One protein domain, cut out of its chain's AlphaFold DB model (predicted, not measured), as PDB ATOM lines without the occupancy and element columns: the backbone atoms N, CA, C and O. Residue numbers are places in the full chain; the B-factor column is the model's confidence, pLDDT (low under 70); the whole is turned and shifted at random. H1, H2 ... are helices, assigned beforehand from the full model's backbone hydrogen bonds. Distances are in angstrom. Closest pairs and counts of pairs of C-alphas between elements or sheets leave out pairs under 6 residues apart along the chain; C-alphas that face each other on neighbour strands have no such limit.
ATOM      1  N   ASP A  64     -13.664  33.454  24.759       87.19
ATOM      2  CA  ASP A  64     -14.633  32.374  24.491       87.19
ATOM      3  C   ASP A  64     -13.973  31.108  23.910       87.19
ATOM      4  O   ASP A  64     -14.259  29.998  24.353       87.19
ATOM      5  N   ALA A  65     -13.027  31.264  22.978       86.56
ATOM      6  CA  ALA A  65     -12.291  30.140  22.392       86.56
ATOM      7  C   ALA A  65     -11.384  29.419  23.409       86.56
ATOM      8  O   ALA A  65     -11.258  28.195  23.381       86.56
ATOM      9  N   GLU A  66     -10.764  30.163  24.328       86.50
ATOM     10  CA  GLU A  66      -9.956  29.580  25.403       86.50
ATOM     11  C   GLU A  66     -10.847  28.842  26.405       86.50
ATOM     12  O   GLU A  66     -10.472  27.777  26.888       86.50
ATOM     13  N   VAL A  67     -12.043  29.369  26.691       90.19
ATOM     14  CA  VAL A  67     -13.042  28.693  27.528       90.19
ATOM     15  C   VAL A  67     -13.471  27.374  26.890       90.19
ATOM     16  O   VAL A  67     -13.436  26.348  27.566       90.19
ATOM     17  N   GLU A  68     -13.817  27.365  25.599       91.25
ATOM     18  CA  GLU A  68     -14.166  26.134  24.873       91.25
ATOM     19  C   GLU A  68     -13.041  25.094  24.945       91.25
ATOM     20  O   GLU A  68     -13.291  23.928  25.257       91.25
ATOM     21  N   GLN A  69     -11.792  25.521  24.739       94.25
ATOM     22  CA  GLN A  69     -10.635  24.641  24.867       94.25
ATOM     23  C   GLN A  69     -10.491  24.084  26.290       94.25
ATOM     24  O   GLN A  69     -10.262  22.888  26.466       94.25
ATOM     25  N   ARG A  70     -10.634  24.925  27.319       91.75
ATOM     26  CA  ARG A  70     -10.515  24.499  28.722       91.75
ATOM     27  C   ARG A  70     -11.615  23.526  29.127       91.75
ATOM     28  O   ARG A  70     -11.339  22.616  29.905       91.75
ATOM     29  N   LEU A  71     -12.825  23.690  28.595       94.69
ATOM     30  CA  LEU A  71     -13.927  22.754  28.807       94.69
ATOM     31  C   LEU A  71     -13.640  21.397  28.155       94.69
ATOM     32  O   LEU A  71     -13.796  20.375  28.813       94.69
ATOM     33  N   ALA A  72     -13.131  21.380  26.920       95.62
ATOM     34  CA  ALA A  72     -12.731  20.135  26.264       95.62
ATOM     35  C   ALA A  72     -11.600  19.414  27.025       95.62
ATOM     36  O   ALA A  72     -11.669  18.209  27.256       95.62
ATOM     37  N   GLU A  73     -10.582  20.156  27.478       96.31
ATOM     38  CA  GLU A  73      -9.497  19.611  28.307       96.31
ATOM     39  C   GLU A  73     -10.016  19.046  29.645       96.31
ATOM     40  O   GLU A  73      -9.531  18.012  30.114       96.31
ATOM     41  N   LEU A  74     -11.002  19.706  30.264       95.69
ATOM     42  CA  LEU A  74     -11.649  19.234  31.489       95.69
ATOM     43  C   LEU A  74     -12.420  17.930  31.251       95.69
ATOM     44  O   LEU A  74     -12.252  16.994  32.031       95.69
ATOM     45  N   ASP A  75     -13.203  17.838  30.177       96.69
ATOM     46  CA  ASP A  75     -13.956  16.626  29.829       96.69
ATOM     47  C   ASP A  75     -13.019  15.427  29.607       96.69
ATOM     48  O   ASP A  75     -13.258  14.332  30.123       96.69
ATOM     49  N   GLU A  76     -11.896  15.633  28.912       97.75
ATOM     50  CA  GLU A  76     -10.871  14.599  28.732       97.75
ATOM     51  C   GLU A  76     -10.223  14.166  30.058       97.75
ATOM     52  O   GLU A  76      -9.916  12.986  30.262       97.75
ATOM     53  N   LEU A  77      -9.976  15.107  30.976       97.31
ATOM     54  CA  LEU A  77      -9.450  14.806  32.308       97.31
ATOM     55  C   LEU A  77     -10.447  13.993  33.135       97.31
ATOM     56  O   LEU A  77     -10.043  13.006  33.751       97.31
ATOM     57  N   LEU A  78     -11.725  14.371  33.126       95.69
ATOM     58  CA  LEU A  78     -12.778  13.658  33.845       95.69
ATOM     59  C   LEU A  78     -12.972  12.246  33.294       95.69
ATOM     60  O   LEU A  78     -12.986  11.302  34.080       95.69
ATOM     61  N   GLY A  79     -12.978  12.075  31.968       96.31
ATOM     62  CA  GLY A  79     -13.031  10.749  31.348       96.31
ATOM     63  C   GLY A  79     -11.878   9.843  31.796       96.31
ATOM     64  O   GLY A  79     -12.085   8.680  32.132       96.31
ATOM     65  N   ARG A  80     -10.659  10.387  31.916       96.56
ATOM     66  CA  ARG A  80      -9.518   9.630  32.461       96.56
ATOM     67  C   ARG A  80      -9.672   9.273  33.936       96.56
ATOM     68  O   ARG A  80      -9.169   8.231  34.342       96.56
ATOM     69  N   VAL A  81     -10.310  10.122  34.743       95.69
ATOM     70  CA  VAL A  81     -10.581   9.822  36.158       95.69
ATOM     71  C   VAL A  81     -11.614   8.700  36.284       95.69
ATOM     72  O   VAL A  81     -11.424   7.806  37.105       95.69
ATOM     73  N   GLU A  82     -12.651   8.695  35.443       94.69
ATOM     74  CA  GLU A  82     -13.672   7.636  35.407       94.69
ATOM     75  C   GLU A  82     -13.099   6.256  35.049       94.69
ATOM     76  O   GLU A  82     -13.589   5.231  35.525       94.69
ATOM     77  N   GLU A  83     -12.031   6.212  34.251       96.94
ATOM     78  CA  GLU A  83     -11.333   4.969  33.912       96.94
ATOM     79  C   GLU A  83     -10.506   4.388  35.075       96.94
ATOM     80  O   GLU A  83     -10.110   3.220  35.008       96.94
ATOM     81  N   ILE A  84     -10.232   5.155  36.142       96.88
ATOM     82  CA  ILE A  84      -9.451   4.690  37.298       96.88
ATOM     83  C   ILE A  84     -10.320   3.761  38.160       96.88
ATOM     84  O   ILE A  84     -11.255   4.223  38.816       96.88
ATOM     85  N   PRO A  85     -10.004   2.455  38.254       93.25
ATOM     86  CA  PRO A  85     -10.830   1.530  39.010       93.25
ATOM     87  C   PRO A  85     -10.597   1.654  40.519       93.25
ATOM     88  O   PRO A  85      -9.468   1.793  40.998       93.25
ATOM     89  N   GLY A  86     -11.672   1.466  41.282       95.62
ATOM     90  CA  GLY A  86     -11.632   1.339  42.735       95.62
ATOM     91  C   GLY A  86     -11.695   2.671  43.494       95.62
ATOM     92  O   GLY A  86     -11.955   3.720  42.905       95.62
ATOM     93  N   PRO A  87     -11.428   2.647  44.815       96.25
ATOM     94  CA  PRO A  87     -11.779   3.748  45.720       96.25
ATOM     95  C   PRO A  87     -11.123   5.095  45.399       96.25
ATOM     96  O   PRO A  87     -11.640   6.138  45.779       96.25
ATOM     97  N   ALA A  88      -9.969   5.091  44.727       95.62
ATOM     98  CA  ALA A  88      -9.267   6.321  44.373       95.62
ATOM     99  C   ALA A  88      -9.986   7.112  43.265       95.62
ATOM    100  O   ALA A  88     -10.057   8.334  43.359       95.62
ATOM    101  N   GLY A  89     -10.522   6.428  42.244       95.31
ATOM    102  CA  GLY A  89     -11.306   7.065  41.179       95.31
ATOM    103  C   GLY A  89     -12.652   7.566  41.702       95.31
ATOM    104  O   GLY A  89     -13.020   8.710  41.457       95.31
ATOM    105  N   GLU A  90     -13.325   6.752  42.522       95.12
ATOM    106  CA  GLU A  90     -14.579   7.124  43.194       95.12
ATOM    107  C   GLU A  90     -14.411   8.386  44.055       95.12
ATOM    108  O   GLU A  90     -15.173   9.338  43.900       95.12
ATOM    109  N   LEU A  91     -13.367   8.439  44.891       97.69
ATOM    110  CA  LEU A  91     -13.073   9.603  45.731       97.69
ATOM    111  C   LEU A  91     -12.731  10.853  44.904       97.69
ATOM    112  O   LEU A  91     -13.097  11.963  45.283       97.69
ATOM    113  N   ALA A  92     -12.022  10.694  43.783       96.50
ATOM    114  CA  ALA A  92     -11.694  11.813  42.904       96.50
ATOM    115  C   ALA A  92     -12.953  12.406  42.249       96.50
ATOM    116  O   ALA A  92     -13.115  13.627  42.244       96.50
ATOM    117  N   LEU A  93     -13.862  11.562  41.751       95.62
ATOM    118  CA  LEU A  93     -15.143  12.011  41.195       95.62
ATOM    119  C   LEU A  93     -16.026  12.661  42.264       95.62
ATOM    120  O   LEU A  93     -16.617  13.706  42.004       95.62
ATOM    121  N   GLU A  94     -16.075  12.093  43.471       97.19
ATOM    122  CA  GLU A  94     -16.802  12.678  44.603       97.19
ATOM    123  C   GLU A  94     -16.252  14.064  44.971       97.19
ATOM    124  O   GLU A  94     -17.022  15.005  45.156       97.19
ATOM    125  N   ALA A  95     -14.925  14.231  44.998       97.25
ATOM    126  CA  ALA A  95     -14.297  15.523  45.260       97.25
ATOM    127  C   ALA A  95     -14.639  16.573  44.186       97.25
ATOM    128  O   ALA A  95     -14.932  17.721  44.525       97.25
ATOM    129  N   VAL A  96     -14.636  16.196  42.901       96.56
ATOM    130  CA  VAL A  96     -15.033  17.098  41.805       96.56
ATOM    131  C   VAL A  96     -16.521  17.442  41.881       96.56
ATOM    132  O   VAL A  96     -16.881  18.604  41.696       96.56
ATOM    133  N   ALA A  97     -17.384  16.472  42.184       94.56
ATOM    134  CA  ALA A  97     -18.816  16.708  42.347       94.56
ATOM    135  C   ALA A  97     -19.090  17.686  43.499       94.56
ATOM    136  O   ALA A  97     -19.783  18.683  43.302       94.56
ATOM    137  N   ALA A  98     -18.467  17.469  44.660       96.50
ATOM    138  CA  ALA A  98     -18.559  18.381  45.797       96.50
ATOM    139  C   ALA A  98     -18.060  19.793  45.439       96.50
ATOM    140  O   ALA A  98     -18.680  20.790  45.812       96.50
ATOM    141  N   LEU A  99     -16.975  19.899  44.664       94.81
ATOM    142  CA  LEU A  99     -16.483  21.184  44.170       94.81
ATOM    143  C   LEU A  99     -17.519  21.875  43.268       94.81
ATOM    144  O   LEU A  99     -17.822  23.052  43.468       94.81
ATOM    145  N   ALA A 100     -18.089  21.152  42.302       94.75
ATOM    146  CA  ALA A 100     -19.104  21.672  41.391       94.75
ATOM    147  C   ALA A 100     -20.371  22.135  42.132       94.75
ATOM    148  O   ALA A 100     -20.938  23.172  41.783       94.75
ATOM    149  N   GLU A 101     -20.785  21.426  43.184       96.25
ATOM    150  CA  GLU A 101     -21.903  21.830  44.046       96.25
ATOM    151  C   GLU A 101     -21.635  23.165  44.751       96.25
ATOM    152  O   GLU A 101     -22.493  24.053  44.740       96.25
ATOM    153  N   VAL A 102     -20.431  23.350  45.306       94.75
ATOM    154  CA  VAL A 102     -20.030  24.608  45.957       94.75
ATOM    155  C   VAL A 102     -20.041  25.771  44.961       94.75
ATOM    156  O   VAL A 102     -20.625  26.821  45.249       94.75
ATOM    157  N   TYR A 103     -19.469  25.595  43.765       94.25
ATOM    158  CA  TYR A 103     -19.509  26.633  42.727       94.25
ATOM    159  C   TYR A 103     -20.930  26.896  42.215       94.25
ATOM    160  O   TYR A 103     -21.296  28.049  41.996       94.25
ATOM    161  N   GLY A 104     -21.764  25.865  42.078       95.94
ATOM    162  CA  GLY A 104     -23.174  26.016  41.714       95.94
ATOM    163  C   GLY A 104     -23.958  26.841  42.741       95.94
ATOM    164  O   GLY A 104     -24.729  27.733  42.371       95.94
ATOM    165  N   ALA A 105     -23.717  26.608  44.035       96.12
ATOM    166  CA  ALA A 105     -24.290  27.406  45.115       96.12
ATOM    167  C   ALA A 105     -23.815  28.867  45.057       96.12
ATOM    168  O   ALA A 105     -24.632  29.783  45.184       96.12
ATOM    169  N   ALA A 106     -22.526  29.095  44.797       94.69
ATOM    170  CA  ALA A 106     -21.963  30.433  44.639       94.69
ATOM    171  C   ALA A 106     -22.590  31.185  43.456       94.69
ATOM    172  O   ALA A 106     -23.107  32.288  43.627       94.69
ATOM    173  N   LEU A 107     -22.637  30.569  42.271       95.62
ATOM    174  CA  LEU A 107     -23.245  31.162  41.075       95.62
ATOM    175  C   LEU A 107     -24.732  31.475  41.288       95.62
ATOM    176  O   LEU A 107     -25.212  32.531  40.875       95.62
ATOM    177  N   THR A 108     -25.455  30.602  41.995       95.69
ATOM    178  CA  THR A 108     -26.864  30.830  42.348       95.69
ATOM    179  C   THR A 108     -27.031  32.076  43.218       95.69
ATOM    180  O   THR A 108     -27.888  32.917  42.937       95.69
ATOM    181  N   ARG A 109     -26.195  32.237  44.251       94.38
ATOM    182  CA  ARG A 109     -26.208  33.424  45.121       94.38
ATOM    183  C   ARG A 109     -25.824  34.688  44.360       94.38
ATOM    184  O   ARG A 109     -26.530  35.688  44.458       94.38
ATOM    185  N   ALA A 110     -24.770  34.628  43.545       92.38
ATOM    186  CA  ALA A 110     -24.332  35.746  42.711       92.38
ATOM    187  C   ALA A 110     -25.465  36.244  41.797       92.38
ATOM    188  O   ALA A 110     -25.734  37.445  41.732       92.38
ATOM    189  N   MET A 111     -26.196  35.323  41.162       93.56
ATOM    190  CA  MET A 111     -27.362  35.655  40.341       93.56
ATOM    191  C   MET A 111     -28.528  36.224  41.160       93.56
ATOM    192  O   MET A 111     -29.212  37.137  40.693       93.56
ATOM    193  N   ALA A 112     -28.763  35.739  42.382       91.50
ATOM    194  CA  ALA A 112     -29.797  36.281  43.265       91.50
ATOM    195  C   ALA A 112     -29.519  37.749  43.641       91.50
ATOM    196  O   ALA A 112     -30.430  38.577  43.604       91.50
ATOM    197  N   TYR A 113     -28.263  38.090  43.933       91.12
ATOM    198  CA  TYR A 113     -27.840  39.472  44.171       91.12
ATOM    199  C   TYR A 113     -27.916  40.329  42.902       91.12
ATOM    200  O   TYR A 113     -28.494  41.414  42.932       91.12
ATOM    201  N   ALA A 114     -27.402  39.837  41.768       88.38
ATOM    202  CA  ALA A 114     -27.403  40.576  40.502       88.38
ATOM    203  C   ALA A 114     -28.820  40.855  39.969       88.38
ATOM    204  O   ALA A 114     -29.071  41.899  39.372       88.38
ATOM    205  N   SER A 115     -29.762  39.942  40.210       87.38
ATOM    206  CA  SER A 115     -31.176  40.115  39.853       87.38
ATOM    207  C   SER A 115     -31.968  40.974  40.849       87.38
ATOM    208  O   SER A 115     -33.121  41.305  40.578       87.38
ATOM    209  N   GLY A 116     -31.383  41.327  42.000       82.06
ATOM    210  CA  GLY A 116     -32.065  42.038  43.085       82.06
ATOM    211  C   GLY A 116     -33.088  41.188  43.850       82.06
ATOM    212  O   GLY A 116     -33.855  41.728  44.650       82.06
ATOM    213  N   ALA A 117     -33.109  39.867  43.642       79.25
ATOM    214  CA  ALA A 117     -34.045  38.944  44.290       79.25
ATOM    215  C   ALA A 117     -33.885  38.892  45.821       79.25
ATOM    216  O   ALA A 117     -34.821  38.530  46.531       79.25
ATOM    217  N   THR A 118     -32.719  39.283  46.337       76.75
ATOM    218  CA  THR A 118     -32.403  39.329  47.773       76.75
ATOM    219  C   THR A 118     -33.008  40.535  48.498       76.75
ATOM    220  O   THR A 118     -32.895  40.632  49.717       76.75
ATOM    221  N   GLY A 119     -33.646  41.471  47.782       67.69
ATOM    222  CA  GLY A 119     -34.201  42.687  48.380       67.69
ATOM    223  C   GLY A 119     -33.143  43.701  48.830       67.69
ATOM    224  O   GLY A 119     -33.494  44.692  49.467       67.69
ATOM    225  N   SER A 120     -31.865  43.511  48.473       62.38
ATOM    226  CA  SER A 120     -30.766  44.443  48.778       62.38
ATOM    227  C   SER A 120     -30.754  45.670  47.852       62.38
ATOM    228  O   SER A 120     -29.697  46.135  47.419       62.38
ATOM    229  N   THR A 121     -31.929  46.183  47.482       61.47
ATOM    230  CA  THR A 121     -32.060  47.335  46.586       61.47
ATOM    231  C   THR A 121     -31.377  48.550  47.216       61.47
ATOM    232  O   THR A 121     -31.918  49.149  48.142       61.47
ATOM    233  N   GLY A 122     -30.184  48.901  46.727       70.50
ATOM    234  CA  GLY A 122     -29.390  50.040  47.204       70.50
ATOM    235  C   GLY A 122     -27.985  49.687  47.693       70.50
ATOM    236  O   GLY A 122     -27.141  50.578  47.731       70.50
ATOM    237  N   THR A 123     -27.706  48.419  48.005       79.81
ATOM    238  CA  THR A 123     -26.342  47.962  48.307       79.81
ATOM    239  C   THR A 123     -25.577  47.760  46.995       79.81
ATOM    240  O   THR A 123     -26.083  47.063  46.108       79.81
ATOM    241  N   PRO A 124     -24.377  48.346  46.831       87.25
ATOM    242  CA  PRO A 124     -23.508  48.057  45.697       87.25
ATOM    243  C   PRO A 124     -23.260  46.549  45.563       87.25
ATOM    244  O   PRO A 124     -23.004  45.867  46.552       87.25
ATOM    245  N   LEU A 125     -23.302  46.020  44.337       87.69
ATOM    246  CA  LEU A 125     -23.170  44.576  44.089       87.69
ATOM    247  C   LEU A 125     -21.864  44.000  44.656       87.69
ATOM    248  O   LEU A 125     -21.853  42.895  45.188       87.69
ATOM    249  N   VAL A 126     -20.782  44.777  44.579       87.69
ATOM    250  CA  VAL A 126     -19.476  44.399  45.131       87.69
ATOM    251  C   VAL A 126     -19.554  44.229  46.647       87.69
ATOM    252  O   VAL A 126     -19.090  43.219  47.164       87.69
ATOM    253  N   GLU A 127     -20.199  45.159  47.352       87.06
ATOM    254  CA  GLU A 127     -20.392  45.061  48.801       87.06
ATOM    255  C   GLU A 127     -21.235  43.830  49.153       87.06
ATOM    256  O   GLU A 127     -20.848  43.053  50.023       87.06
ATOM    257  N   ALA A 128     -22.313  43.582  48.400       88.88
ATOM    258  CA  ALA A 128     -23.153  42.402  48.576       88.88
ATOM    259  C   ALA A 128     -22.381  41.083  48.376       88.88
ATOM    260  O   ALA A 128     -22.567  40.150  49.150       88.88
ATOM    261  N   PHE A 129     -21.488  41.005  47.383       90.75
ATOM    262  CA  PHE A 129     -20.666  39.813  47.146       90.75
ATOM    263  C   PHE A 129     -19.605  39.627  48.233       90.75
ATOM    264  O   PHE A 129     -19.391  38.511  48.686       90.75
ATOM    265  N   THR A 130     -18.954  40.704  48.677       89.44
ATOM    266  CA  THR A 130     -17.935  40.634  49.743       89.44
ATOM    267  C   THR A 130     -18.510  40.420  51.144       89.44
ATOM    268  O   THR A 130     -17.749  40.130  52.069       89.44
ATOM    269  N   GLY A 131     -19.817  40.633  51.314       86.69
ATOM    270  CA  GLY A 131     -20.556  40.380  52.550       86.69
ATOM    271  C   GLY A 131     -21.275  39.029  52.582       86.69
ATOM    272  O   GLY A 131     -21.756  38.642  53.640       86.69
ATOM    273  N   ASP A 132     -21.369  38.313  51.457       90.94
ATOM    274  CA  ASP A 132     -21.781  36.907  51.457       90.94
ATOM    275  C   ASP A 132     -20.559  36.037  51.740       90.94
ATOM    276  O   ASP A 132     -19.566  36.118  51.018       90.94
ATOM    277  N   ASP A 133     -20.646  35.184  52.761       87.75
ATOM    278  CA  ASP A 133     -19.515  34.354  53.176       87.75
ATOM    279  C   ASP A 133     -18.966  33.530  52.008       87.75
ATOM    280  O   ASP A 133     -17.783  33.613  51.697       87.75
ATOM    281  N   LEU A 134     -19.812  32.777  51.297       90.44
ATOM    282  CA  LEU A 134     -19.354  31.880  50.234       90.44
ATOM    283  C   LEU A 134     -18.689  32.653  49.089       90.44
ATOM    284  O   LEU A 134     -17.618  32.266  48.617       90.44
ATOM    285  N   LEU A 135     -19.311  33.744  48.639       91.94
ATOM    286  CA  LEU A 135     -18.753  34.572  47.570       91.94
ATOM    287  C   LEU A 135     -17.458  35.258  48.011       91.94
ATOM    288  O   LEU A 135     -16.474  35.204  47.276       91.94
ATOM    289  N   GLY A 136     -17.419  35.830  49.214       89.50
ATOM    290  CA  GLY A 136     -16.223  36.440  49.792       89.50
ATOM    291  C   GLY A 136     -15.045  35.466  49.861       89.50
ATOM    292  O   GLY A 136     -13.948  35.803  49.408       89.50
ATOM    293  N   HIS A 137     -15.284  34.233  50.324       87.69
ATOM    294  CA  HIS A 137     -14.261  33.184  50.378       87.69
ATOM    295  C   HIS A 137     -13.732  32.825  48.985       87.69
ATOM    296  O   HIS A 137     -12.520  32.728  48.797       87.69
ATOM    297  N   LEU A 138     -14.608  32.645  47.989       89.88
ATOM    298  CA  LEU A 138     -14.178  32.306  46.628       89.88
ATOM    299  C   LEU A 138     -13.415  33.456  45.963       89.88
ATOM    300  O   LEU A 138     -12.411  33.218  45.296       89.88
ATOM    301  N   LEU A 139     -13.842  34.703  46.175       88.50
ATOM    302  CA  LEU A 139     -13.118  35.875  45.683       88.50
ATOM    303  C   LEU A 139     -11.706  35.951  46.282       88.50
ATOM    304  O   LEU A 139     -10.750  36.262  45.572       88.50
ATOM    305  N   ALA A 140     -11.572  35.670  47.582       86.00
ATOM    306  CA  ALA A 140     -10.289  35.672  48.276       86.00
ATOM    307  C   ALA A 140      -9.383  34.531  47.787       86.00
ATOM    308  O   ALA A 140      -8.232  34.783  47.430       86.00
ATOM    309  N   LEU A 141      -9.935  33.320  47.655       85.75
ATOM    310  CA  LEU A 141      -9.239  32.142  47.133       85.75
ATOM    311  C   LEU A 141      -8.671  32.371  45.725       85.75
ATOM    312  O   LEU A 141      -7.558  31.941  45.432       85.75
ATOM    313  N   HIS A 142      -9.417  33.071  44.866       83.62
ATOM    314  CA  HIS A 142      -8.992  33.396  43.499       83.62
ATOM    315  C   HIS A 142      -8.176  34.693  43.394       83.62
ATOM    316  O   HIS A 142      -7.829  35.106  42.291       83.62
ATOM    317  N   GLY A 143      -7.855  35.355  44.513       81.94
ATOM    318  CA  GLY A 143      -7.038  36.574  44.524       81.94
ATOM    319  C   GLY A 143      -7.700  37.790  43.863       81.94
ATOM    320  O   GLY A 143      -7.011  38.735  43.487       81.94
ATOM    321  N   ILE A 144      -9.027  37.771  43.719       86.44
ATOM    322  CA  ILE A 144      -9.828  38.826  43.076       86.44
ATOM    323  C   ILE A 144     -10.681  39.615  44.080       86.44
ATOM    324  O   ILE A 144     -11.491  40.457  43.693       86.44
ATOM    325  N   HIS A 145     -10.521  39.348  45.378       82.56
ATOM    326  CA  HIS A 145     -11.225  40.076  46.427       82.56
ATOM    327  C   HIS A 145     -10.747  41.539  46.515       82.56
ATOM    328  O   HIS A 145      -9.541  41.775  46.582       82.56
ATOM    329  N   PRO A 146     -11.661  42.529  46.589       84.44
ATOM    330  CA  PRO A 146     -11.295  43.944  46.532       84.44
ATOM    331  C   PRO A 146     -10.623  44.504  47.781       84.44
ATOM    332  O   PRO A 146      -9.754  45.359  47.661       84.44
ATOM    333  N   ALA A 147     -10.990  44.026  48.970       81.44
ATOM    334  CA  ALA A 147     -10.246  44.355  50.184       81.44
ATOM    335  C   ALA A 147      -8.971  43.496  50.274       81.44
ATOM    336  O   ALA A 147      -9.089  42.283  50.063       81.44
TER     337      ALA A 147
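Overview. This is residues 64 to 147 of the 248 residues of an uncharacterized protein of Blastococcus sp. DSM 46786 (UniProt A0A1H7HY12). Two helices, H1 and the long H2, make a V, and the short helices H3 and H4 form a small corner that packs on H2 toward its far end. H2 makes most of the long axis, while residues 64 to 77 of H1 stick out as a free arm. The printed part has 84 residues with four named helices, H1 to H4 in chain order, and no named strand; the class is all helix. It is loose, with a radius of gyration of the C-alphas of 16.8 A, and elongated, spanning 52 by 31 by 25 A.

Arrangement. Start with H1, residues 64 to 82, and go on to H2, residues 87 to 114, the hub: they form a helical hairpin, opposite ways at a shallow tilt of 33 degrees, only just short of steep. Residues 78 to 82 alone touch H2, closest at the C-alphas of Val 81 and Gly 89, 5.8 A. Next, H3, residues 125 to 131, touches H2 at a steep tilt of 52 degrees, closest at the C-alphas of Ala 114 and Leu 125, 6.8 A. H4, residues 133 to 141, touches H2 at 67 degrees, also steep, with the C-alphas of Ala 106 and Leu 135 closest, 6.0 A. H3 and H4 touch only at the corner, about perpendicular at 84 degrees; the C-alphas of Thr 130 and Gly 136 are closest, 4.5 A. H1 is apart from H3 and H4. In H1, H2, H3 and H4 every O i to N i+4 pair is within hydrogen-bond range.

Along the chain. Find C-alpha 64 at (-14.633, 32.374, 24.491); from there H1 runs 27.1 A to C-alpha 82. H2 runs 40.3 A from C-alpha 87 at (-11.779, 3.748, 45.720). H3 spans 9.8 A, and H4 spans 12.1 A to C-alpha 141 at (-9.239, 32.142, 47.133).

Size, cuts and confidence. The C-alphas farthest apart, of Pro 85 and Gly 122, are 52.6 A apart. The printed part has no cut and no long link. Look at residues 119 to 121 for pLDDT under 70.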